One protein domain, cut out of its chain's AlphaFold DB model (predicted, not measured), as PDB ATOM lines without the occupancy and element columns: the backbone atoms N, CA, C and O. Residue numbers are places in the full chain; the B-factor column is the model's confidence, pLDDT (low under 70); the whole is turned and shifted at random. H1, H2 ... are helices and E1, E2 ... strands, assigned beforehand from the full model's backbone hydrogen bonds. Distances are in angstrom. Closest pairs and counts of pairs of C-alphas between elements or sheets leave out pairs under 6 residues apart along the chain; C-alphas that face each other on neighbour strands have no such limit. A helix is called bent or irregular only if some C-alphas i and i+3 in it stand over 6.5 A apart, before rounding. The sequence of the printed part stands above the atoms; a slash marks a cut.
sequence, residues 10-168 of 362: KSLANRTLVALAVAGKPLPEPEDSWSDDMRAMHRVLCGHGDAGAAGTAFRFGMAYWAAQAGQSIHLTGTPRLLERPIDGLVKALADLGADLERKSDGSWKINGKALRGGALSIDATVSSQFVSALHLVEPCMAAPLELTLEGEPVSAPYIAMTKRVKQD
ATOM      1  N   LYS A  10     119.573  88.497  84.407       95.56
ATOM      2  CA  LYS A  10     120.980  88.857  84.596       95.56
ATOM      3  C   LYS A  10     121.371  88.900  86.074       95.56
ATOM      4  O   LYS A  10     122.454  88.463  86.466       95.56
ATOM      5  N   SER A  11     120.494  89.460  86.909       95.56
ATOM      6  CA  SER A  11     120.730  89.611  88.349       95.56
ATOM      7  C   SER A  11     120.789  88.271  89.074       95.56
ATOM      8  O   SER A  11     121.599  88.129  89.997       95.56
ATOM      9  N   LEU A  12     119.954  87.309  88.673       96.69
ATOM     10  CA  LEU A  12     119.988  85.952  89.208       96.69
ATOM     11  C   LEU A  12     121.167  85.169  88.660       96.69
ATOM     12  O   LEU A  12     121.952  84.659  89.451       96.69
ATOM     13  N   ALA A  13     121.342  85.150  87.339       97.94
ATOM     14  CA  ALA A  13     122.420  84.424  86.684       97.94
ATOM     15  C   ALA A  13     123.784  84.783  87.276       97.94
ATOM     16  O   ALA A  13     124.527  83.902  87.690       97.94
ATOM     17  N   ASN A  14     124.082  86.076  87.427       98.31
ATOM     18  CA  ASN A  14     125.358  86.524  87.982       98.31
ATOM     19  C   ASN A  14     125.574  86.105  89.442       98.31
ATOM     20  O   ASN A  14     126.708  85.854  89.837       98.31
ATOM     21  N   ARG A  15     124.512  86.007  90.251       98.50
ATOM     22  CA  ARG A  15     124.609  85.468  91.618       98.50
ATOM     23  C   ARG A  15     124.828  83.963  91.595       98.50
ATOM     24  O   ARG A  15     125.673  83.477  92.339       98.50
ATOM     25  N   THR A  16     124.090  83.249  90.747       98.50
ATOM     26  CA  THR A  16     124.186  81.793  90.624       98.50
ATOM     27  C   THR A  16     125.566  81.385  90.121       98.50
ATOM     28  O   THR A  16     126.177  80.517  90.725       98.50
ATOM     29  N   LEU A  17     126.114  82.063  89.106       98.62
ATOM     30  CA  LEU A  17     127.471  81.826  88.604       98.62
ATOM     31  C   LEU A  17     128.526  81.986  89.708       98.62
ATOM     32  O   LEU A  17     129.376  81.116  89.880       98.62
ATOM     33  N   VAL A  18     128.446  83.056  90.509       98.69
ATOM     34  CA  VAL A  18     129.371  83.263  91.636       98.69
ATOM     35  C   VAL A  18     129.179  82.187  92.707       98.69
ATOM     36  O   VAL A  18     130.162  81.661  93.216       98.69
ATOM     37  N   ALA A  19     127.936  81.829  93.041       98.50
ATOM     38  CA  ALA A  19     127.651  80.789  94.027       98.50
ATOM     39  C   ALA A  19     128.159  79.404  93.579       98.50
ATOM     40  O   ALA A  19     128.728  78.676  94.390       98.50
ATOM     41  N   LEU A  20     128.019  79.066  92.292       98.50
ATOM     42  CA  LEU A  20     128.586  77.854  91.696       98.50
ATOM     43  C   LEU A  20     130.117  77.860  91.786       98.50
ATOM     44  O   LEU A  20     130.688  76.873  92.249       98.50
ATOM     45  N   ALA A  21     130.763  78.975  91.426       98.19
ATOM     46  CA  ALA A  21     132.216  79.126  91.522       98.19
ATOM     47  C   ALA A  21     132.717  78.974  92.969       98.19
ATOM     48  O   ALA A  21     133.636  78.202  93.227       98.19
ATOM     49  N   VAL A  22     132.070  79.647  93.929       97.88
ATOM     50  CA  VAL A  22     132.361  79.531  95.371       97.88
ATOM     51  C   VAL A  22     132.198  78.090  95.865       97.88
ATOM     52  O   VAL A  22     132.981  77.630  96.692       97.88
ATOM     53  N   ALA A  23     131.214  77.355  95.344       97.12
ATOM     54  CA  ALA A  23     130.985  75.950  95.672       97.12
ATOM     55  C   ALA A  23     131.905  74.970  94.913       97.12
ATOM     56  O   ALA A  23     131.743  73.758  95.067       97.12
ATOM     57  N   GLY A  24     132.828  75.456  94.072       96.31
ATOM     58  CA  GLY A  24     133.703  74.620  93.245       96.31
ATOM     59  C   GLY A  24     132.958  73.794  92.189       96.31
ATOM     60  O   GLY A  24     133.455  72.756  91.752       96.31
ATOM     61  N   LYS A  25     131.747  74.210  91.805       97.06
ATOM     62  CA  LYS A  25     130.940  73.540  90.781       97.06
ATOM     63  C   LYS A  25     131.307  74.057  89.384       97.06
ATOM     64  O   LYS A  25     131.662  75.229  89.255       97.06
ATOM     65  N   PRO A  26     131.184  73.224  88.332       96.75
ATOM     66  CA  PRO A  26     131.346  73.681  86.954       96.75
ATOM     67  C   PRO A  26     130.408  74.847  86.636       96.75
ATOM     68  O   PRO A  26     129.243  74.843  87.045       96.75
ATOM     69  N   LEU A  27     130.920  75.832  85.898       98.06
ATOM     70  CA  LEU A  27     130.110  76.930  85.390       98.06
ATOM     71  C   LEU A  27     129.381  76.483  84.112       98.06
ATOM     72  O   LEU A  27     129.979  75.786  83.295       98.06
ATOM     73  N   PRO A  28     128.106  76.861  83.930       97.56
ATOM     74  CA  PRO A  28     127.427  76.752  82.645       97.56
ATOM     75  C   PRO A  28     128.172  77.544  81.566       97.56
ATOM     76  O   PRO A  28     128.691  78.624  81.848       97.56
ATOM     77  N   GLU A  29     128.176  77.030  80.339       96.00
ATOM     78  CA  GLU A  29     128.805  77.704  79.202       96.00
ATOM     79  C   GLU A  29     127.922  78.846  78.663       96.00
ATOM     80  O   GLU A  29     126.692  78.733  78.695       96.00
ATOM     81  N   PRO A  30     128.511  79.941  78.150       95.81
ATOM     82  CA  PRO A  30     127.744  81.040  77.576       95.81
ATOM     83  C   PRO A  30     126.917  80.641  76.347       95.81
ATOM     84  O   PRO A  30     127.438  80.061  75.397       95.81
ATOM     85  N   GLU A  31     125.650  81.059  76.324       93.69
ATOM     86  CA  GLU A  31     124.712  80.855  75.210       93.69
ATOM     87  C   GLU A  31     124.352  82.185  74.528       93.69
ATOM     88  O   GLU A  31     124.565  83.263  75.086       93.69
ATOM     89  N   ASP A  32     123.761  82.142  73.332       90.88
ATOM     90  CA  ASP A  32     123.355  83.346  72.579       90.88
ATOM     91  C   ASP A  32     122.360  84.230  73.344       90.88
ATOM     92  O   ASP A  32     122.451  85.455  73.280       90.88
ATOM     93  N   SER A  33     121.507  83.621  74.170       90.19
ATOM     94  CA  SER A  33     120.552  84.306  75.049       90.19
ATOM     95  C   SER A  33     121.208  85.084  76.202       90.19
ATOM     96  O   SER A  33     120.552  85.904  76.850       90.19
ATOM     97  N   TRP A  34     122.491  84.841  76.494       96.62
ATOM     98  CA  TRP A  34     123.187  85.495  77.598       96.62
ATOM     99  C   TRP A  34     123.508  86.944  77.284       96.62
ATOM    100  O   TRP A  34     124.160  87.261  76.285       96.62
ATOM    101  N   SER A  35     123.170  87.806  78.236       97.62
ATOM    102  CA  SER A  35     123.538  89.211  78.182       97.62
ATOM    103  C   SER A  35     125.047  89.433  78.346       97.62
ATOM    104  O   SER A  35     125.767  88.598  78.911       97.62
ATOM    105  N   ASP A  36     125.537  90.598  77.920       97.62
ATOM    106  CA  ASP A  36     126.962  90.940  78.030       97.62
ATOM    107  C   ASP A  36     127.469  90.903  79.471       97.62
ATOM    108  O   ASP A  36     128.600  90.494  79.724       97.62
ATOM    109  N   ASP A  37     126.629  91.286  80.433       97.69
ATOM    110  CA  ASP A  37     126.955  91.240  81.859       97.69
ATOM    111  C   ASP A  37     127.090  89.797  82.381       97.69
ATOM    112  O   ASP A  37     127.899  89.560  83.280       97.69
ATOM    113  N   MET A  38     126.315  88.844  81.848       98.38
ATOM    114  CA  MET A  38     126.444  87.417  82.185       98.38
ATOM    115  C   MET A  38     127.734  86.843  81.604       98.38
ATOM    116  O   MET A  38     128.511  86.192  82.304       98.38
ATOM    117  N   ARG A  39     128.021  87.173  80.340       98.31
ATOM    118  CA  ARG A  39     129.279  86.809  79.674       98.31
ATOM    119  C   ARG A  39     130.489  87.418  80.391       98.31
ATOM    120  O   ARG A  39     131.494  86.739  80.579       98.31
ATOM    121  N   ALA A  40     130.389  88.670  80.837       98.44
ATOM    122  CA  ALA A  40     131.423  89.337  81.624       98.44
ATOM    123  C   ALA A  40     131.653  88.649  82.973       98.44
ATOM    124  O   ALA A  40     132.801  88.412  83.340       98.44
ATOM    125  N   MET A  41     130.585  88.273  83.687       98.69
ATOM    126  CA  MET A  41     130.714  87.514  84.933       98.69
ATOM    127  C   MET A  41     131.463  86.202  84.711       98.69
ATOM    128  O   MET A  41     132.426  85.918  85.419       98.69
ATOM    129  N   HIS A  42     131.061  85.431  83.702       98.44
ATOM    130  CA  HIS A  42     131.719  84.175  83.360       98.44
ATOM    131  C   HIS A  42     133.209  84.376  83.053       98.44
ATOM    132  O   HIS A  42     134.055  83.728  83.665       98.44
ATOM    133  N   ARG A  43     133.564  85.343  82.192       97.88
ATOM    134  CA  ARG A  43     134.972  85.675  81.900       97.88
ATOM    135  C   ARG A  43     135.775  86.004  83.161       97.88
ATOM    136  O   ARG A  43     136.894  85.505  83.308       97.88
ATOM    137  N   VAL A  44     135.214  86.823  84.055       98.50
ATOM    138  CA  VAL A  44     135.854  87.213  85.321       98.50
ATOM    139  C   VAL A  44     136.071  86.000  86.225       98.50
ATOM    140  O   VAL A  44     137.168  85.849  86.761       98.50
ATOM    141  N   LEU A  45     135.079  85.120  86.375       98.44
ATOM    142  CA  LEU A  45     135.193  83.909  87.198       98.44
ATOM    143  C   LEU A  45     136.185  82.891  86.614       98.44
ATOM    144  O   LEU A  45     136.879  82.219  87.370       98.44
ATOM    145  N   CYS A  46     136.332  82.843  85.287       97.44
ATOM    146  CA  CYS A  46     137.339  82.031  84.596       97.44
ATOM    147  C   CYS A  46     138.764  82.621  84.628       97.44
ATOM    148  O   CYS A  46     139.656  82.072  83.989       97.44
ATOM    149  N   GLY A  47     138.998  83.736  85.329       96.94
ATOM    150  CA  GLY A  47     140.347  84.276  85.545       96.94
ATOM    151  C   GLY A  47     140.828  85.307  84.524       96.94
ATOM    152  O   GLY A  47     141.978  85.728  84.598       96.94
ATOM    153  N   HIS A  48     139.973  85.764  83.604       96.38
ATOM    154  CA  HIS A  48     140.365  86.768  82.601       96.38
ATOM    155  C   HIS A  48     140.379  88.202  83.150       96.38
ATOM    156  O   HIS A  48     141.032  89.068  82.582       96.38
ATOM    157  N   GLY A  49     139.644  88.467  84.235       93.31
ATOM    158  CA  GLY A  49     139.705  89.742  84.957       93.31
ATOM    159  C   GLY A  49     139.036  90.946  84.280       93.31
ATOM    160  O   GLY A  49     138.985  92.009  84.883       93.31
ATOM    161  N   ASP A  50     138.469  90.809  83.080       97.50
ATOM    162  CA  ASP A  50     137.772  91.904  82.394       97.50
ATOM    163  C   ASP A  50     136.244  91.835  82.570       97.50
ATOM    164  O   ASP A  50     135.557  90.977  81.997       97.50
ATOM    165  N   ALA A  51     135.712  92.783  83.345       97.62
ATOM    166  CA  ALA A  51     134.288  92.939  83.612       97.62
ATOM    167  C   ALA A  51     133.534  93.745  82.535       97.62
ATOM    168  O   ALA A  51     132.315  93.899  82.643       97.62
ATOM    169  N   GLY A  52     134.198  94.281  81.507       96.25
ATOM    170  CA  GLY A  52     133.569  95.162  80.520       96.25
ATOM    171  C   GLY A  52     132.855  96.338  81.196       96.25
ATOM    172  O   GLY A  52     133.448  97.042  82.005       96.25
ATOM    173  N   ALA A  53     131.568  96.548  80.900       94.94
ATOM    174  CA  ALA A  53     130.726  97.555  81.565       94.94
ATOM    175  C   ALA A  53     129.861  96.979  82.715       94.94
ATOM    176  O   ALA A  53     128.956  97.659  83.228       94.94
ATOM    177  N   ALA A  54     130.093  95.721  83.104       96.25
ATOM    178  CA  ALA A  54     129.221  94.956  83.984       96.25
ATOM    179  C   ALA A  54     129.508  95.228  85.465       96.25
ATOM    180  O   ALA A  54     130.425  94.680  86.081       96.25
ATOM    181  N   GLY A  55     128.650  96.047  86.077       94.75
ATOM    182  CA  GLY A  55     128.776  96.442  87.480       94.75
ATOM    183  C   GLY A  55     128.751  95.271  88.466       94.75
ATOM    184  O   GLY A  55     129.467  95.309  89.467       94.75
ATOM    185  N   THR A  56     127.951  94.241  88.183       95.62
ATOM    186  CA  THR A  56     127.878  93.026  89.003       95.62
ATOM    187  C   THR A  56     129.109  92.150  88.828       95.62
ATOM    188  O   THR A  56     129.627  91.674  89.832       95.62
ATOM    189  N   ALA A  57     129.611  91.973  87.597       97.94
ATOM    190  CA  ALA A  57     130.825  91.195  87.335       97.94
ATOM    191  C   ALA A  57     132.031  91.786  88.068       97.94
ATOM    192  O   ALA A  57     132.781  91.061  88.711       97.94
ATOM    193  N   PHE A  58     132.153  93.112  88.065       98.00
ATOM    194  CA  PHE A  58     133.231  93.802  88.762       98.00
ATOM    195  C   PHE A  58     133.126  93.670  90.286       98.00
ATOM    196  O   PHE A  58     134.067  93.235  90.940       98.00
ATOM    197  N   ARG A  59     131.966  93.980  90.881       97.62
ATOM    198  CA  ARG A  59     131.805  93.957  92.348       97.62
ATOM    199  C   ARG A  59     131.796  92.539  92.920       97.62
ATOM    200  O   ARG A  59     132.452  92.292  93.926       97.62
ATOM    201  N   PHE A  60     131.084  91.600  92.296       98.56
ATOM    202  CA  PHE A  60     131.077  90.214  92.778       98.56
ATOM    203  C   PHE A  60     132.396  89.515  92.453       98.56
ATOM    204  O   PHE A  60     132.907  88.789  93.295       98.56
ATOM    205  N   GLY A  61     132.989  89.793  91.287       98.44
ATOM    206  CA  GLY A  61     134.316  89.303  90.921       98.44
ATOM    207  C   GLY A  61     135.403  89.780  91.878       98.44
ATOM    208  O   GLY A  61     136.226  88.975  92.300       98.44
ATOM    209  N   MET A  62     135.369  91.052  92.293       98.62
ATOM    210  CA  MET A  62     136.290  91.582  93.301       98.62
ATOM    211  C   MET A  62     136.204  90.797  94.609       98.62
ATOM    212  O   MET A  62     137.226  90.340  95.114       98.62
ATOM    213  N   ALA A  63     134.993  90.607  95.139       98.56
ATOM    214  CA  ALA A  63     134.797  89.841  96.366       98.56
ATOM    215  C   ALA A  63     135.222  88.373  96.196       98.56
ATOM    216  O   ALA A  63     135.885  87.826  97.075       98.56
ATOM    217  N   TYR A  64     134.875  87.748  95.065       98.75
ATOM    218  CA  TYR A  64     135.215  86.356  94.768       98.75
ATOM    219  C   TYR A  64     136.726  86.148  94.769       98.75
ATOM    220  O   TYR A  64     137.223  85.319  95.530       98.75
ATOM    221  N   TRP A  65     137.460  86.940  93.981       98.69
ATOM    222  CA  TRP A  65     138.911  86.827  93.861       98.69
ATOM    223  C   TRP A  65     139.652  87.247  95.129       98.69
ATOM    224  O   TRP A  65     140.676  86.648  95.449       98.69
ATOM    225  N   ALA A  66     139.117  88.199  95.901       98.69
ATOM    226  CA  ALA A  66     139.659  88.536  97.217       98.69
ATOM    227  C   ALA A  66     139.631  87.335  98.179       98.69
ATOM    228  O   ALA A  66     140.522  87.208  99.018       98.69
ATOM    229  N   ALA A  67     138.645  86.446  98.025       98.25
ATOM    230  CA  ALA A  67     138.470  85.250  98.842       98.25
ATOM    231  C   ALA A  67     139.189  83.991  98.309       98.25
ATOM    232  O   ALA A  67     139.171  82.957  98.974       98.25
ATOM    233  N   GLN A  68     139.841  84.049  97.138       97.50
ATOM    234  CA  GLN A  68     140.555  82.902  96.560       97.50
ATOM    235  C   GLN A  68     142.010  82.843  97.042       97.50
ATOM    236  O   GLN A  68     142.930  83.275  96.346       97.50
ATOM    237  N   ALA A  69     142.230  82.322  98.251       96.69
ATOM    238  CA  ALA A  69     143.554  82.249  98.875       96.69
ATOM    239  C   ALA A  69     144.643  81.706  97.923       96.69
ATOM    240  O   ALA A  69     144.544  80.596  97.401       96.69
ATOM    241  N   GLY A  70     145.703  82.495  97.716       96.69
ATOM    242  CA  GLY A  70     146.850  82.122  96.879       96.69
ATOM    243  C   GLY A  70     146.695  82.426  95.385       96.69
ATOM    244  O   GLY A  70     147.660  82.260  94.642       96.69
ATOM    245  N   GLN A  71     145.532  82.906  94.942       97.44
ATOM    246  CA  GLN A  71     145.323  83.365  93.569       97.44
ATOM    247  C   GLN A  71     145.662  84.852  93.416       97.44
ATOM    248  O   GLN A  71     145.642  85.616  94.382       97.44
ATOM    249  N   SER A  72     145.960  85.284  92.191       97.69
ATOM    250  CA  SER A  72     146.157  86.699  91.868       97.69
ATOM    251  C   SER A  72     145.499  87.028  90.539       97.69
ATOM    252  O   SER A  72     145.653  86.283  89.573       97.69
ATOM    253  N   ILE A  73     144.775  88.145  90.490       98.38
ATOM    254  CA  ILE A  73     144.124  88.618  89.271       98.38
ATOM    255  C   ILE A  73     144.249  90.132  89.136       98.38
ATOM    256  O   ILE A  73     144.300  90.875  90.119       98.38
ATOM    257  N   HIS A  74     144.270  90.583  87.888       98.50
ATOM    258  CA  HIS A  74     144.044  91.973  87.534       98.50
ATOM    259  C   HIS A  74     142.583  92.145  87.113       98.50
ATOM    260  O   HIS A  74     142.178  91.618  86.082       98.50
ATOM    261  N   LEU A  75     141.790  92.838  87.928       98.62
ATOM    262  CA  LEU A  75     140.380  93.107  87.673       98.62
ATOM    263  C   LEU A  75     140.213  94.501  87.058       98.62
ATOM    264  O   LEU A  75     140.559  95.508  87.680       98.62
ATOM    265  N   THR A  76     139.641  94.557  85.860       98.44
ATOM    266  CA  THR A  76     139.482  95.772  85.057       98.44
ATOM    267  C   THR A  76     138.113  95.833  84.367       98.44
ATOM    268  O   THR A  76     137.269  94.949  84.539       98.44
ATOM    269  N   GLY A  77     137.873  96.908  83.619       97.62
ATOM    270  CA  GLY A  77     136.688  97.117  82.798       97.62
ATOM    271  C   GLY A  77     136.725  98.468  82.086       97.62
ATOM    272  O   GLY A  77     137.780  99.094  81.974       97.62
ATOM    273  N   THR A  78     135.577  98.938  81.596       96.12
ATOM    274  CA  THR A  78     135.503 100.219  80.875       96.12
ATOM    275  C   THR A  78     135.837 101.408  81.787       96.12
ATOM    276  O   THR A  78     135.543 101.348  82.983       96.12
ATOM    277  N   PRO A  79     136.355 102.535  81.251       94.44
ATOM    278  CA  PRO A  79     136.671 103.720  82.057       94.44
ATOM    279  C   PRO A  79     135.505 104.167  82.945       94.44
ATOM    280  O   PRO A  79     135.664 104.356  84.149       94.44
ATOM    281  N   ARG A  80     134.291 104.199  82.380       90.50
ATOM    282  CA  ARG A  80     133.076 104.539  83.126       90.50
ATOM    283  C   ARG A  80     132.794 103.572  84.275       90.50
ATOM    284  O   ARG A  80     132.345 104.001  85.332       90.50
ATOM    285  N   LEU A  81     133.027 102.269  84.099       94.44
ATOM    286  CA  LEU A  81     132.837 101.294  85.174       94.44
ATOM    287  C   LEU A  81     133.795 101.552  86.345       94.44
ATOM    288  O   LEU A  81     133.367 101.433  87.492       94.44
ATOM    289  N   LEU A  82     135.041 101.942  86.059       95.19
ATOM    290  CA  LEU A  82     136.077 102.218  87.064       95.19
ATOM    291  C   LEU A  82     135.813 103.498  87.881       95.19
ATOM    292  O   LEU A  82     136.365 103.658  88.969       95.19
ATOM    293  N   GLU A  83     134.934 104.381  87.400       90.69
ATOM    294  CA  GLU A  83     134.440 105.562  88.128       90.69
ATOM    295  C   GLU A  83     133.237 105.259  89.036       90.69
ATOM    296  O   GLU A  83     132.882 106.070  89.895       90.69
ATOM    297  N   ARG A  84     132.556 104.120  88.842       90.69
ATOM    298  CA  ARG A  84     131.332 103.812  89.594       90.69
ATOM    299  C   ARG A  84     131.655 103.482  91.058       90.69
ATOM    300  O   ARG A  84     132.686 102.872  91.334       90.69
ATOM    301  N   PRO A  85     130.728 103.749  92.001       90.62
ATOM    302  CA  PRO A  85     130.964 103.504  93.423       90.62
ATOM    303  C   PRO A  85     131.400 102.061  93.719       90.62
ATOM    304  O   PRO A  85     130.692 101.104  93.366       90.62
ATOM    305  N   ILE A  86     132.544 101.915  94.391       94.12
ATOM    306  CA  ILE A  86     133.070 100.629  94.877       94.12
ATOM    307  C   ILE A  86     133.771 100.718  96.237       94.12
ATOM    308  O   ILE A  86     133.910  99.699  96.909       94.12
ATOM    309  N   ASP A  87     134.151 101.915  96.681       93.62
ATOM    310  CA  ASP A  87     134.972 102.112  97.882       93.62
ATOM    311  C   ASP A  87     134.369 101.483  99.145       93.62
ATOM    312  O   ASP A  87     135.095 100.911  99.953       93.62
ATOM    313  N   GLY A  88     133.037 101.492  99.280       94.12
ATOM    314  CA  GLY A  88     132.345 100.812 100.382       94.12
ATOM    315  C   GLY A  88     132.603  99.300 100.418       94.12
ATOM    316  O   GLY A  88     132.835  98.740 101.487       94.12
ATOM    317  N   LEU A  89     132.639  98.641  99.254       96.56
ATOM    318  CA  LEU A  89     132.990  97.222  99.148       96.56
ATOM    319  C   LEU A  89     134.486  96.986  99.389       96.56
ATOM    320  O   LEU A  89     134.839  96.039 100.084       96.56
ATOM    321  N   VAL A  90     135.360  97.840  98.846       97.50
ATOM    322  CA  VAL A  90     136.817  97.727  99.043       97.50
ATOM    323  C   VAL A  90     137.160  97.826 100.524       97.50
ATOM    324  O   VAL A  90     137.880  96.976 101.041       97.50
ATOM    325  N   LYS A  91     136.607  98.829 101.218       97.06
ATOM    326  CA  LYS A  91     136.788  99.009 102.658       97.06
ATOM    327  C   LYS A  91     136.304  97.778 103.422       97.06
ATOM    328  O   LYS A  91     137.053  97.240 104.228       97.06
ATOM    329  N   ALA A  92     135.095  97.300 103.128       97.19
ATOM    330  CA  ALA A  92     134.532  96.104 103.750       97.19
ATOM    331  C   ALA A  92     135.424  94.862 103.563       97.19
ATOM    332  O   ALA A  92     135.677  94.128 104.514       97.19
ATOM    333  N   LEU A  93     135.944  94.635 102.355       98.19
ATOM    334  CA  LEU A  93     136.857  93.523 102.076       98.19
ATOM    335  C   LEU A  93     138.207  93.692 102.792       98.19
ATOM    336  O   LEU A  93     138.725  92.721 103.345       98.19
ATOM    337  N   ALA A  94     138.764  94.904 102.834       97.88
ATOM    338  CA  ALA A  94     139.997  95.199 103.566       97.88
ATOM    339  C   ALA A  94     139.832  94.974 105.083       97.88
ATOM    340  O   ALA A  94     140.685  94.343 105.713       97.88
ATOM    341  N   ASP A  95     138.695  95.382 105.655       97.44
ATOM    342  CA  ASP A  95     138.324  95.126 107.054       97.44
ATOM    343  C   ASP A  95     138.166  93.620 107.344       97.44
ATOM    344  O   ASP A  95     138.354  93.178 108.478       97.44
ATOM    345  N   LEU A  96     137.909  92.800 106.321       98.19
ATOM    346  CA  LEU A  96     137.904  91.334 106.397       98.19
ATOM    347  C   LEU A  96     139.273  90.695 106.091       98.19
ATOM    348  O   LEU A  96     139.403  89.472 106.175       98.19
ATOM    349  N   GLY A  97     140.306  91.489 105.797       97.94
ATOM    350  CA  GLY A  97     141.676  91.025 105.551       97.94
ATOM    351  C   GLY A  97     142.039  90.787 104.081       97.94
ATOM    352  O   GLY A  97     143.010  90.079 103.813       97.94
ATOM    353  N   ALA A  98     141.282  91.342 103.131       98.38
ATOM    354  CA  ALA A  98     141.627  91.286 101.712       98.38
ATOM    355  C   ALA A  98     142.883  92.111 101.377       98.38
ATOM    356  O   ALA A  98     143.160  93.137 101.995       98.38
ATOM    357  N   ASP A  99     143.607  91.681 100.343       98.44
ATOM    358  CA  ASP A  99     144.785  92.354  99.784       98.44
ATOM    359  C   ASP A  99     144.421  92.894  98.393       98.44
ATOM    360  O   ASP A  99     144.323  92.152  97.408       98.44
ATOM    361  N   LEU A 100     144.114  94.194  98.365       98.50
ATOM    362  CA  LEU A 100     143.571  94.922  97.223       98.50
ATOM    363  C   LEU A 100     144.451  96.140  96.931       98.50
ATOM    364  O   LEU A 100     144.623  97.010  97.782       98.50
ATOM    365  N   GLU A 101     144.969  96.233  95.709       98.19
ATOM    366  CA  GLU A 101     145.820  97.336  95.267       98.19
ATOM    367  C   GLU A 101     145.175  98.047  94.071       98.19
ATOM    368  O   GLU A 101     145.065  97.476  92.980       98.19
ATOM    369  N   ARG A 102     144.773  99.308  94.259       97.88
ATOM    370  CA  ARG A 102     144.246 100.145  93.174       97.88
ATOM    371  C   ARG A 102     145.378 100.593  92.254       97.88
ATOM    372  O   ARG A 102     146.399 101.094  92.720       97.88
ATOM    373  N   LYS A 103     145.185 100.445  90.948       97.38
ATOM    374  CA  LYS A 103     146.105 100.918  89.910       97.38
ATOM    375  C   LYS A 103     145.750 102.335  89.465       97.38
ATOM    376  O   LYS A 103     144.659 102.836  89.733       97.38
ATOM    377  N   SER A 104     146.692 102.993  88.792       95.44
ATOM    378  CA  SER A 104     146.563 104.391  88.351       95.44
ATOM    379  C   SER A 104     145.429 104.621  87.350       95.44
ATOM    380  O   SER A 104     144.907 105.725  87.276       95.44
ATOM    381  N   ASP A 105     145.049 103.592  86.594       93.56
ATOM    382  CA  ASP A 105     143.928 103.606  85.648       93.56
ATOM    383  C   ASP A 105     142.564 103.320  86.311       93.56
ATOM    384  O   ASP A 105     141.538 103.329  85.640       93.56
ATOM    385  N   GLY A 106     142.535 103.074  87.628       93.56
ATOM    386  CA  GLY A 106     141.328 102.752  88.389       93.56
ATOM    387  C   GLY A 106     141.009 101.257  88.497       93.56
ATOM    388  O   GLY A 106     140.128 100.897  89.281       93.56
ATOM    389  N   SER A 107     141.730 100.395  87.777       97.50
ATOM    390  CA  SER A 107     141.639  98.936  87.903       97.50
ATOM    391  C   SER A 107     142.268  98.438  89.214       97.50
ATOM    392  O   SER A 107     142.844  99.212  89.989       97.50
ATOM    393  N   TRP A 108     142.160  97.138  89.493       98.44
ATOM    394  CA  TRP A 108     142.610  96.553  90.756       98.44
ATOM    395  C   TRP A 108     143.488  95.331  90.534       98.44
ATOM    396  O   TRP A 108     143.134  94.419  89.794       98.44
ATOM    397  N   LYS A 109     144.618  95.266  91.238       98.50
ATOM    398  CA  LYS A 109     145.305  93.997  91.483       98.50
ATOM    399  C   LYS A 109     144.758  93.406  92.777       98.50
ATOM    400  O   LYS A 109     144.738  94.075  93.807       98.50
ATOM    401  N   ILE A 110     144.324  92.157  92.705       98.69
ATOM    402  CA  ILE A 110     143.729  91.425  93.818       98.69
ATOM    403  C   ILE A 110     144.625  90.229  94.103       98.69
ATOM    404  O   ILE A 110     144.853  89.407  93.216       98.69
ATOM    405  N   ASN A 111     145.131  90.130  95.330       98.50
ATOM    406  CA  ASN A 111     145.845  88.946  95.797       98.50
ATOM    407  C   ASN A 111     144.930  88.222  96.783       98.50
ATOM    408  O   ASN A 111     144.715  88.690  97.898       98.50
ATOM    409  N   GLY A 112     144.354  87.099  96.371       98.12
ATOM    410  CA  GLY A 112     143.358  86.403  97.168       98.12
ATOM    411  C   GLY A 112     143.930  85.874  98.485       98.12
ATOM    412  O   GLY A 112     145.049  85.347  98.549       98.12
ATOM    413  N   LYS A 113     143.148  86.023  99.559       97.38
ATOM    414  CA  LYS A 113     143.485  85.624 100.933       97.38
ATOM    415  C   LYS A 113     142.362  84.782 101.533       97.38
ATOM    416  O   LYS A 113     141.234  84.792 101.053       97.38
ATOM    417  N   ALA A 114     142.669  84.097 102.632       95.69
ATOM    418  CA  ALA A 114     141.634  83.585 103.521       95.69
ATOM    419  C   ALA A 114     141.013  84.772 104.275       95.69
ATOM    420  O   ALA A 114     141.635  85.328 105.183       95.69
ATOM    421  N   LEU A 115     139.819  85.197 103.858       98.00
ATOM    422  CA  LEU A 115     139.104  86.290 104.516       98.00
ATOM    423  C   LEU A 115     138.660  85.862 105.917       98.00
ATOM    424  O   LEU A 115     138.245  84.723 106.130       98.00
ATOM    425  N   ARG A 116     138.734  86.782 106.880       97.81
ATOM    426  CA  ARG A 116     138.474  86.484 108.295       97.81
ATOM    427  C   ARG A 116     137.015  86.126 108.577       97.81
ATOM    428  O   ARG A 116     136.770  85.221 109.365       97.81
ATOM    429  N   GLY A 117     136.068  86.820 107.945       95.94
ATOM    430  CA  GLY A 117     134.669  86.823 108.387       95.94
ATOM    431  C   GLY A 117     134.477  87.603 109.692       95.94
ATOM    432  O   GLY A 117     135.302  88.454 110.030       95.94
ATOM    433  N   GLY A 118     133.403  87.303 110.424       96.69
ATOM    434  CA  GLY A 118     133.043  87.963 111.682       96.69
ATOM    435  C   GLY A 118     132.165  89.205 111.509       96.69
ATOM    436  O   GLY A 118     131.514  89.389 110.479       96.69
ATOM    437  N   ALA A 119     132.128  90.043 112.548       96.38
ATOM    438  CA  ALA A 119     131.301  91.245 112.596       96.38
ATOM    439  C   ALA A 119     131.818  92.346 111.664       96.38
ATOM    440  O   ALA A 119     132.998  92.700 111.693       96.38
ATOM    441  N   LEU A 120     130.916  92.920 110.866       95.50
ATOM    442  CA  LEU A 120     131.223  94.004 109.939       95.50
ATOM    443  C   LEU A 120     130.013  94.928 109.775       95.50
ATOM    444  O   LEU A 120     128.898  94.463 109.534       95.50
ATOM    445  N   SER A 121     130.240  96.240 109.842       93.06
ATOM    446  CA  SER A 121     129.228  97.242 109.496       93.06
ATOM    447  C   SER A 121     129.427  97.747 108.073       93.06
ATOM    448  O   SER A 121     130.558  97.996 107.650       93.06
ATOM    449  N   ILE A 122     128.331  97.911 107.332       90.56
ATOM    450  CA  ILE A 122     128.355  98.447 105.970       90.56
ATOM    451  C   ILE A 122     127.166  99.374 105.714       90.56
ATOM    452  O   ILE A 122     126.027  99.040 106.041       90.56
ATOM    453  N   ASP A 123     127.435 100.515 105.078       87.44
ATOM    454  CA  ASP A 123     126.399 101.419 104.577       87.44
ATOM    455  C   ASP A 123     125.607 100.741 103.451       87.44
ATOM    456  O   ASP A 123     126.104 100.504 102.342       87.44
ATOM    457  N   ALA A 124     124.352 100.414 103.751       82.12
ATOM    458  CA  ALA A 124     123.464  99.711 102.840       82.12
ATOM    459  C   ALA A 124     122.666 100.654 101.928       82.12
ATOM    460  O   ALA A 124     121.862 100.171 101.127       82.12
ATOM    461  N   THR A 125     122.874 101.971 102.024       82.12
ATOM    462  CA  THR A 125     122.141 102.987 101.253       82.12
ATOM    463  C   THR A 125     122.758 103.266  99.878       82.12
ATOM    464  O   THR A 125     122.075 103.763  98.984       82.12
ATOM    465  N   VAL A 126     124.031 102.903  99.677       77.50
ATOM    466  CA  VAL A 126     124.780 103.185  98.439       77.50
ATOM    467  C   VAL A 126     124.504 102.147  97.349       77.50
ATOM    468  O   VAL A 126     124.192 102.495  96.210       77.50
ATOM    469  N   SER A 127     124.655 100.853  97.659       83.06
ATOM    470  CA  SER A 127     124.475  99.781  96.673       83.06
ATOM    471  C   SER A 127     124.243  98.417  97.318       83.06
ATOM    472  O   SER A 127     125.122  97.861  97.980       83.06
ATOM    473  N   SER A 128     123.103  97.794  97.005       86.25
ATOM    474  CA  SER A 128     122.787  96.414  97.405       86.25
ATOM    475  C   SER A 128     123.768  95.371  96.847       86.25
ATOM    476  O   SER A 128     123.843  94.243  97.351       86.25
ATOM    477  N   GLN A 129     124.550  95.733  95.822       91.62
ATOM    478  CA  GLN A 129     125.582  94.865  95.257       91.62
ATOM    479  C   GLN A 129     126.736  94.641  96.238       91.62
ATOM    480  O   GLN A 129     127.327  93.570  96.196       91.62
ATOM    481  N   PHE A 130     127.034  95.577  97.144       93.44
ATOM    482  CA  PHE A 130     128.116  95.392  98.118       93.44
ATOM    483  C   PHE A 130     127.759  94.306  99.134       93.44
ATOM    484  O   PHE A 130     128.483  93.325  99.281       93.44
ATOM    485  N   VAL A 131     126.578  94.424  99.743       93.88
ATOM    486  CA  VAL A 131     126.039  93.423 100.674       93.88
ATOM    487  C   VAL A 131     125.887  92.061  99.988       93.88
ATOM    488  O   VAL A 131     126.238  91.030 100.557       93.88
ATOM    489  N   SER A 132     125.413  92.048  98.736       95.81
ATOM    490  CA  SER A 132     125.301  90.813  97.951       95.81
ATOM    491  C   SER A 132     126.667  90.167  97.695       95.81
ATOM    492  O   SER A 132     126.796  88.962  97.883       95.81
ATOM    493  N   ALA A 133     127.686  90.945  97.312       97.44
ATOM    494  CA  ALA A 133     129.037  90.444  97.054       97.44
ATOM    495  C   ALA A 133     129.627  89.751  98.290       97.44
ATOM    496  O   ALA A 133     130.118  88.631  98.191       97.44
ATOM    497  N   LEU A 134     129.509  90.392  99.459       97.06
ATOM    498  CA  LEU A 134     130.000  89.854 100.728       97.06
ATOM    499  C   LEU A 134     129.274  88.564 101.121       97.06
ATOM    500  O   LEU A 134     129.918  87.575 101.460       97.06
ATOM    501  N   HIS A 135     127.941  88.536 101.018       96.00
ATOM    502  CA  HIS A 135     127.185  87.319 101.304       96.00
ATOM    503  C   HIS A 135     127.527  86.175 100.349       96.00
ATOM    504  O   HIS A 135     127.584  85.034 100.804       96.00
ATOM    505  N   LEU A 136     127.735  86.442  99.055       97.94
ATOM    506  CA  LEU A 136     128.076  85.406  98.073       97.94
ATOM    507  C   LEU A 136     129.379  84.682  98.432       97.94
ATOM    508  O   LEU A 136     129.448  83.469  98.263       97.94
ATOM    509  N   VAL A 137     130.371  85.404  98.961       97.81
ATOM    510  CA  VAL A 137     131.701  84.854  99.282       97.81
ATOM    511  C   VAL A 137     131.884  84.491 100.752       97.81
ATOM    512  O   VAL A 137     132.929  83.969 101.123       97.81
ATOM    513  N   GLU A 138     130.866  84.713 101.587       97.00
ATOM    514  CA  GLU A 138     130.829  84.258 102.983       97.00
ATOM    515  C   GLU A 138     131.272  82.791 103.159       97.00
ATOM    516  O   GLU A 138     132.052  82.541 104.074       97.00
ATOM    517  N   PRO A 139     130.881  81.819 102.302       96.25
ATOM    518  CA  PRO A 139     131.329  80.432 102.460       96.25
ATOM    519  C   PRO A 139     132.848  80.224 102.337       96.25
ATOM    520  O   PRO A 139     133.348  79.186 102.760       96.25
ATOM    521  N   CYS A 140     133.582  81.183 101.764       95.56
ATOM    522  CA  CYS A 140     135.042  81.145 101.659       95.56
ATOM    523  C   CYS A 140     135.755  81.758 102.882       95.56
ATOM    524  O   CYS A 140     136.986  81.778 102.920       95.56
ATOM    525  N   MET A 141     135.017  82.322 103.844       97.44
ATOM    526  CA  MET A 141     135.585  83.000 105.010       97.44
ATOM    527  C   MET A 141     135.908  82.016 106.144       97.44
ATOM    528  O   MET A 141     135.278  80.971 106.283       97.44
ATOM    529  N   ALA A 142     136.880  82.368 106.988       96.69
ATOM    530  CA  ALA A 142     137.295  81.550 108.131       96.69
ATOM    531  C   ALA A 142     136.246  81.498 109.261       96.69
ATOM    532  O   ALA A 142     136.190  80.517 110.003       96.69
ATOM    533  N   ALA A 143     135.421  82.538 109.390       96.88
ATOM    534  CA  ALA A 143     134.292  82.614 110.310       96.88
ATOM    535  C   ALA A 143     133.022  83.084 109.574       96.88
ATOM    536  O   ALA A 143     133.135  83.777 108.558       96.88
ATOM    537  N   PRO A 144     131.815  82.759 110.079       96.12
ATOM    538  CA  PRO A 144     130.568  83.305 109.549       96.12
ATOM    539  C   PRO A 144     130.577  84.835 109.517       96.12
ATOM    540  O   PRO A 144     131.195  85.482 110.365       96.12
ATOM    541  N   LEU A 145     129.892  85.416 108.535       96.31
ATOM    542  CA  LEU A 145     129.825  86.864 108.366       96.31
ATOM    543  C   LEU A 145     128.603  87.433 109.099       96.31
ATOM    544  O   LEU A 145     127.461  87.113 108.766       96.31
ATOM    545  N   GLU A 146     128.836  88.342 110.041       94.69
ATOM    546  CA  GLU A 146     127.795  89.032 110.806       94.69
ATOM    547  C   GLU A 146     127.683  90.486 110.328       94.69
ATOM    548  O   GLU A 146     128.367  91.386 110.818       94.69
ATOM    549  N   LEU A 147     126.832  90.717 109.322       91.50
ATOM    550  CA  LEU A 147     126.642  92.048 108.740       91.50
ATOM    551  C   LEU A 147     125.644  92.892 109.535       91.50
ATOM    552  O   LEU A 147     124.467  92.544 109.636       91.50
ATOM    553  N   THR A 148     126.098  94.061 109.985       91.56
ATOM    554  CA  THR A 148     125.235  95.155 110.441       91.56
ATOM    555  C   THR A 148     125.046  96.143 109.293       91.56
ATOM    556  O   THR A 148     126.011  96.707 108.778       91.56
ATOM    557  N   LEU A 149     123.800  96.330 108.858       90.00
ATOM    558  CA  LEU A 149     123.465  97.269 107.789       90.00
ATOM    559  C   LEU A 149     123.183  98.642 108.399       90.00
ATOM    560  O   LEU A 149     122.248  98.788 109.184       90.00
ATOM    561  N   GLU A 150     123.997  99.630 108.047       87.12
ATOM    562  CA  GLU A 150     123.788 101.019 108.448       87.12
ATOM    563  C   GLU A 150     122.815 101.704 107.483       87.12
ATOM    564  O   GLU A 150     122.895 101.533 106.261       87.12
ATOM    565  N   GLY A 151     121.888 102.484 108.045       82.56
ATOM    566  CA  GLY A 151     120.799 103.104 107.296       82.56
ATOM    567  C   GLY A 151     119.729 102.106 106.846       82.56
ATOM    568  O   GLY A 151     119.785 100.908 107.120       82.56
ATOM    569  N   GLU A 152     118.706 102.607 106.153       78.38
ATOM    570  CA  GLU A 152     117.720 101.723 105.541       78.38
ATOM    571  C   GLU A 152     118.273 101.142 104.232       78.38
ATOM    572  O   GLU A 152     118.601 101.913 103.326       78.38
ATOM    573  N   PRO A 153     118.334  99.806 104.074       76.12
ATOM    574  CA  PRO A 153     118.846  99.206 102.855       76.12
ATOM    575  C   PRO A 153     117.988  99.611 101.658       76.12
ATOM    576  O   PRO A 153     116.758  99.494 101.673       76.12
ATOM    577  N   VAL A 154     118.651 100.060 100.598       74.12
ATOM    578  CA  VAL A 154     118.021 100.239  99.289       74.12
ATOM    579  C   VAL A 154     118.007  98.907  98.553       74.12
ATOM    580  O   VAL A 154     118.976  98.144  98.585       74.12
ATOM    581  N   SER A 155     116.900  98.618  97.872       73.62
ATOM    582  CA  SER A 155     116.758  97.408  97.063       73.62
ATOM    583  C   SER A 155     116.986  96.106  97.848       73.62
ATOM    584  O   SER A 155     117.706  95.199  97.409       73.62
ATOM    585  N   ALA A 156     116.323  96.004  99.006       86.69
ATOM    586  CA  ALA A 156     116.309  94.820  99.863       86.69
ATOM    587  C   ALA A 156     115.988  93.498  99.123       86.69
ATOM    588  O   ALA A 156     116.597  92.477  99.473       86.69
ATOM    589  N   PRO A 157     115.142  93.471  98.065       90.75
ATOM    590  CA  PRO A 157     114.907  92.251  97.295       90.75
ATOM    591  C   PRO A 157     116.173  91.622  96.703       90.75
ATOM    592  O   PRO A 157     116.267  90.401  96.638       90.75
ATOM    593  N   TYR A 158     117.190  92.410  96.338       91.38
ATOM    594  CA  TYR A 158     118.446  91.856  95.823       91.38
ATOM    595  C   TYR A 158     119.276  91.147  96.901       91.38
ATOM    596  O   TYR A 158     120.014  90.215  96.583       91.38
ATOM    597  N   ILE A 159     119.162  91.556  98.169       90.94
ATOM    598  CA  ILE A 159     119.806  90.862  99.294       90.94
ATOM    599  C   ILE A 159     119.068  89.546  99.569       90.94
ATOM    600  O   ILE A 159     119.706  88.505  99.733       90.94
ATOM    601  N   ALA A 160     117.732  89.572  99.568       93.31
ATOM    602  CA  ALA A 160     116.910  88.371  99.716       93.31
ATOM    603  C   ALA A 160     117.177  87.354  98.590       93.31
ATOM    604  O   ALA A 160     117.394  86.173  98.864       93.31
ATOM    605  N   MET A 161     117.269  87.832  97.346       95.56
ATOM    606  CA  MET A 161     117.664  87.048  96.176       95.56
ATOM    607  C   MET A 161     119.017  86.362  96.388       95.56
ATOM    608  O   MET A 161     119.127  85.155  96.196       95.56
ATOM    609  N   THR A 162     120.035  87.102  96.841       96.12
ATOM    610  CA  THR A 162     121.359  86.535  97.144       96.12
ATOM    611  C   THR A 162     121.275  85.401  98.161       96.12
ATOM    612  O   THR A 162     121.851  84.336  97.947       96.12
ATOM    613  N   LYS A 163     120.534  85.596  99.258       94.12
ATOM    614  CA  LYS A 163     120.362  84.564 100.291       94.12
ATOM    615  C   LYS A 163     119.688  83.311  99.732       94.12
ATOM    616  O   LYS A 163     120.118  82.208 100.057       94.12
ATOM    617  N   ARG A 164     118.681  83.471  98.869       95.81
ATOM    618  CA  ARG A 164     117.989  82.346  98.230       95.81
ATOM    619  C   ARG A 164     118.898  81.585  97.264       95.81
ATOM    620  O   ARG A 164     118.957  80.369  97.361       95.81
ATOM    621  N   VAL A 165     119.656  82.285  96.418       96.81
ATOM    622  CA  VAL A 165     120.607  81.664  95.473       96.81
ATOM    623  C   VAL A 165     121.684  80.851  96.195       96.81
ATOM    624  O   VAL A 165     122.057  79.771  95.749       96.81
ATOM    625  N   LYS A 166     122.169  81.325  97.349       93.81
ATOM    626  CA  LYS A 166     123.128  80.558  98.162       93.81
ATOM    627  C   LYS A 166     122.555  79.245  98.692       93.81
ATOM    628  O   LYS A 166     123.301  78.289  98.875       93.81
ATOM    629  N   GLN A 167     121.259  79.218  98.995       93.00
ATOM    630  CA  GLN A 167     120.574  78.006  99.444       93.00
ATOM    631  C   GLN A 167     120.285  77.065  98.274       93.00
ATOM    632  O   GLN A 167     120.286  75.851  98.455       93.00
ATOM    633  N   ASP A 168     120.021  77.634  97.099       92.81
ATOM    634  CA  ASP A 168     119.508  76.926  95.937       92.81
ATOM    635  C   ASP A 168     120.105  77.524  94.651       92.81
ATOM    636  O   ASP A 168     119.652  78.552  94.144       92.81
TER     637      ASP A 168
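Overview. This is residues 10 to 168 of the 362 residues of the protein "EPSP_synthase domain-containing protein" of Cryomorphaceae bacterium BACL23 MAG-120924-bin60 (UniProt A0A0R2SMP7). Five helices, H1, H2, H3, H6 and H7, form a bundle with H3 and H6 at its core, and two small sheets cover it. The antiparallel sheet E1-E3-E2 packs on H3, the parallel pair E4 and E5 packs near H6, and H5 sits between the two sheets. The printed part has 159 residues, with seven named helices and five named strands in the order H1 H2 H3 E1 H4 H5 E2 E3 E4 H6 E5 H7, class mixed. It is compact, with a radius of gyration of the C-alphas of 14.3 A and spans of 40 by 37 by 29 A.

Along the chain. H1, residues 10 to 22, is 18.2 A long and begins at C-alpha 10 (120.980, 88.857, 84.596). H2 is residues 36 to 45, 14.2 A, and H3 residues 55 to 66, 16.6 A. E1 is residues 72 to 75, H4 79 to 83, H5 87 to 95, E2 99 to 102 and E3 108 to 111. E4, residues 118 to 123, is 16.6 A long. H6, residues 128 to 140, is 20.0 A long and irregular, with C-alphas 136 and 139 7.4 A apart. E5, residues 145 to 150, is 15.4 A long. H7, residues 156 to 167, is 17.4 A long and ends at C-alpha 167 (120.574, 78.006, 99.444).

Arrangement. H1 touches H2 at Asn 14 and Met 38, C-alphas 6.0 A apart, at a shallow tilt of 10 degrees, the same way. H1 touches H7 at a steep tilt of 39 degrees, with C-alphas 16 and 165 closest, 6.0 A. H3 touches H2 at C-alphas 57 and 41, 4.4 A, and H6 at C-alphas 60 and 133, 4.7 A. H6 touches H7 at C-alphas 132 and 159, 5.7 A. H3 is on the sheet at a height of 9.9 A, over E1 and E3, along the strands. H3 and H5 are on one face, making two layers, helices on one face of a sheet. H5 only just touches H3 and H6, with 3 pairs of C-alphas within 8 A each. H4 is close to H3 but not clearly touching. In the sheet, N 75 and O 108 are 2.8 A apart, and N 109 and O 101, in the hairpin E2 and E3, 2.8 A. E1, H4 H5, E2 form a split strand-helix-strand unit, two strands running the same way with E3 between them, and E4, H6, E5 a strand-helix-strand unit of two parallel neighbours, both crossovers right-handed; N 146 and O 118 are 2.9 A apart. Every O i to N i+4 pair is within hydrogen-bond range in H2, H3, H4, H5 and H7, but 8 of 9 in H1 and 7 of 9 in H6.

Size, cuts and confidence. The two farthest C-alphas, Asp 32 and Ala 119, are 41.6 A apart. The printed part has no cut, and the link from H1 to H2 is long, with 13 residues. No printed residue is under 70 in pLDDT, and the mean of the printed part is 95.1.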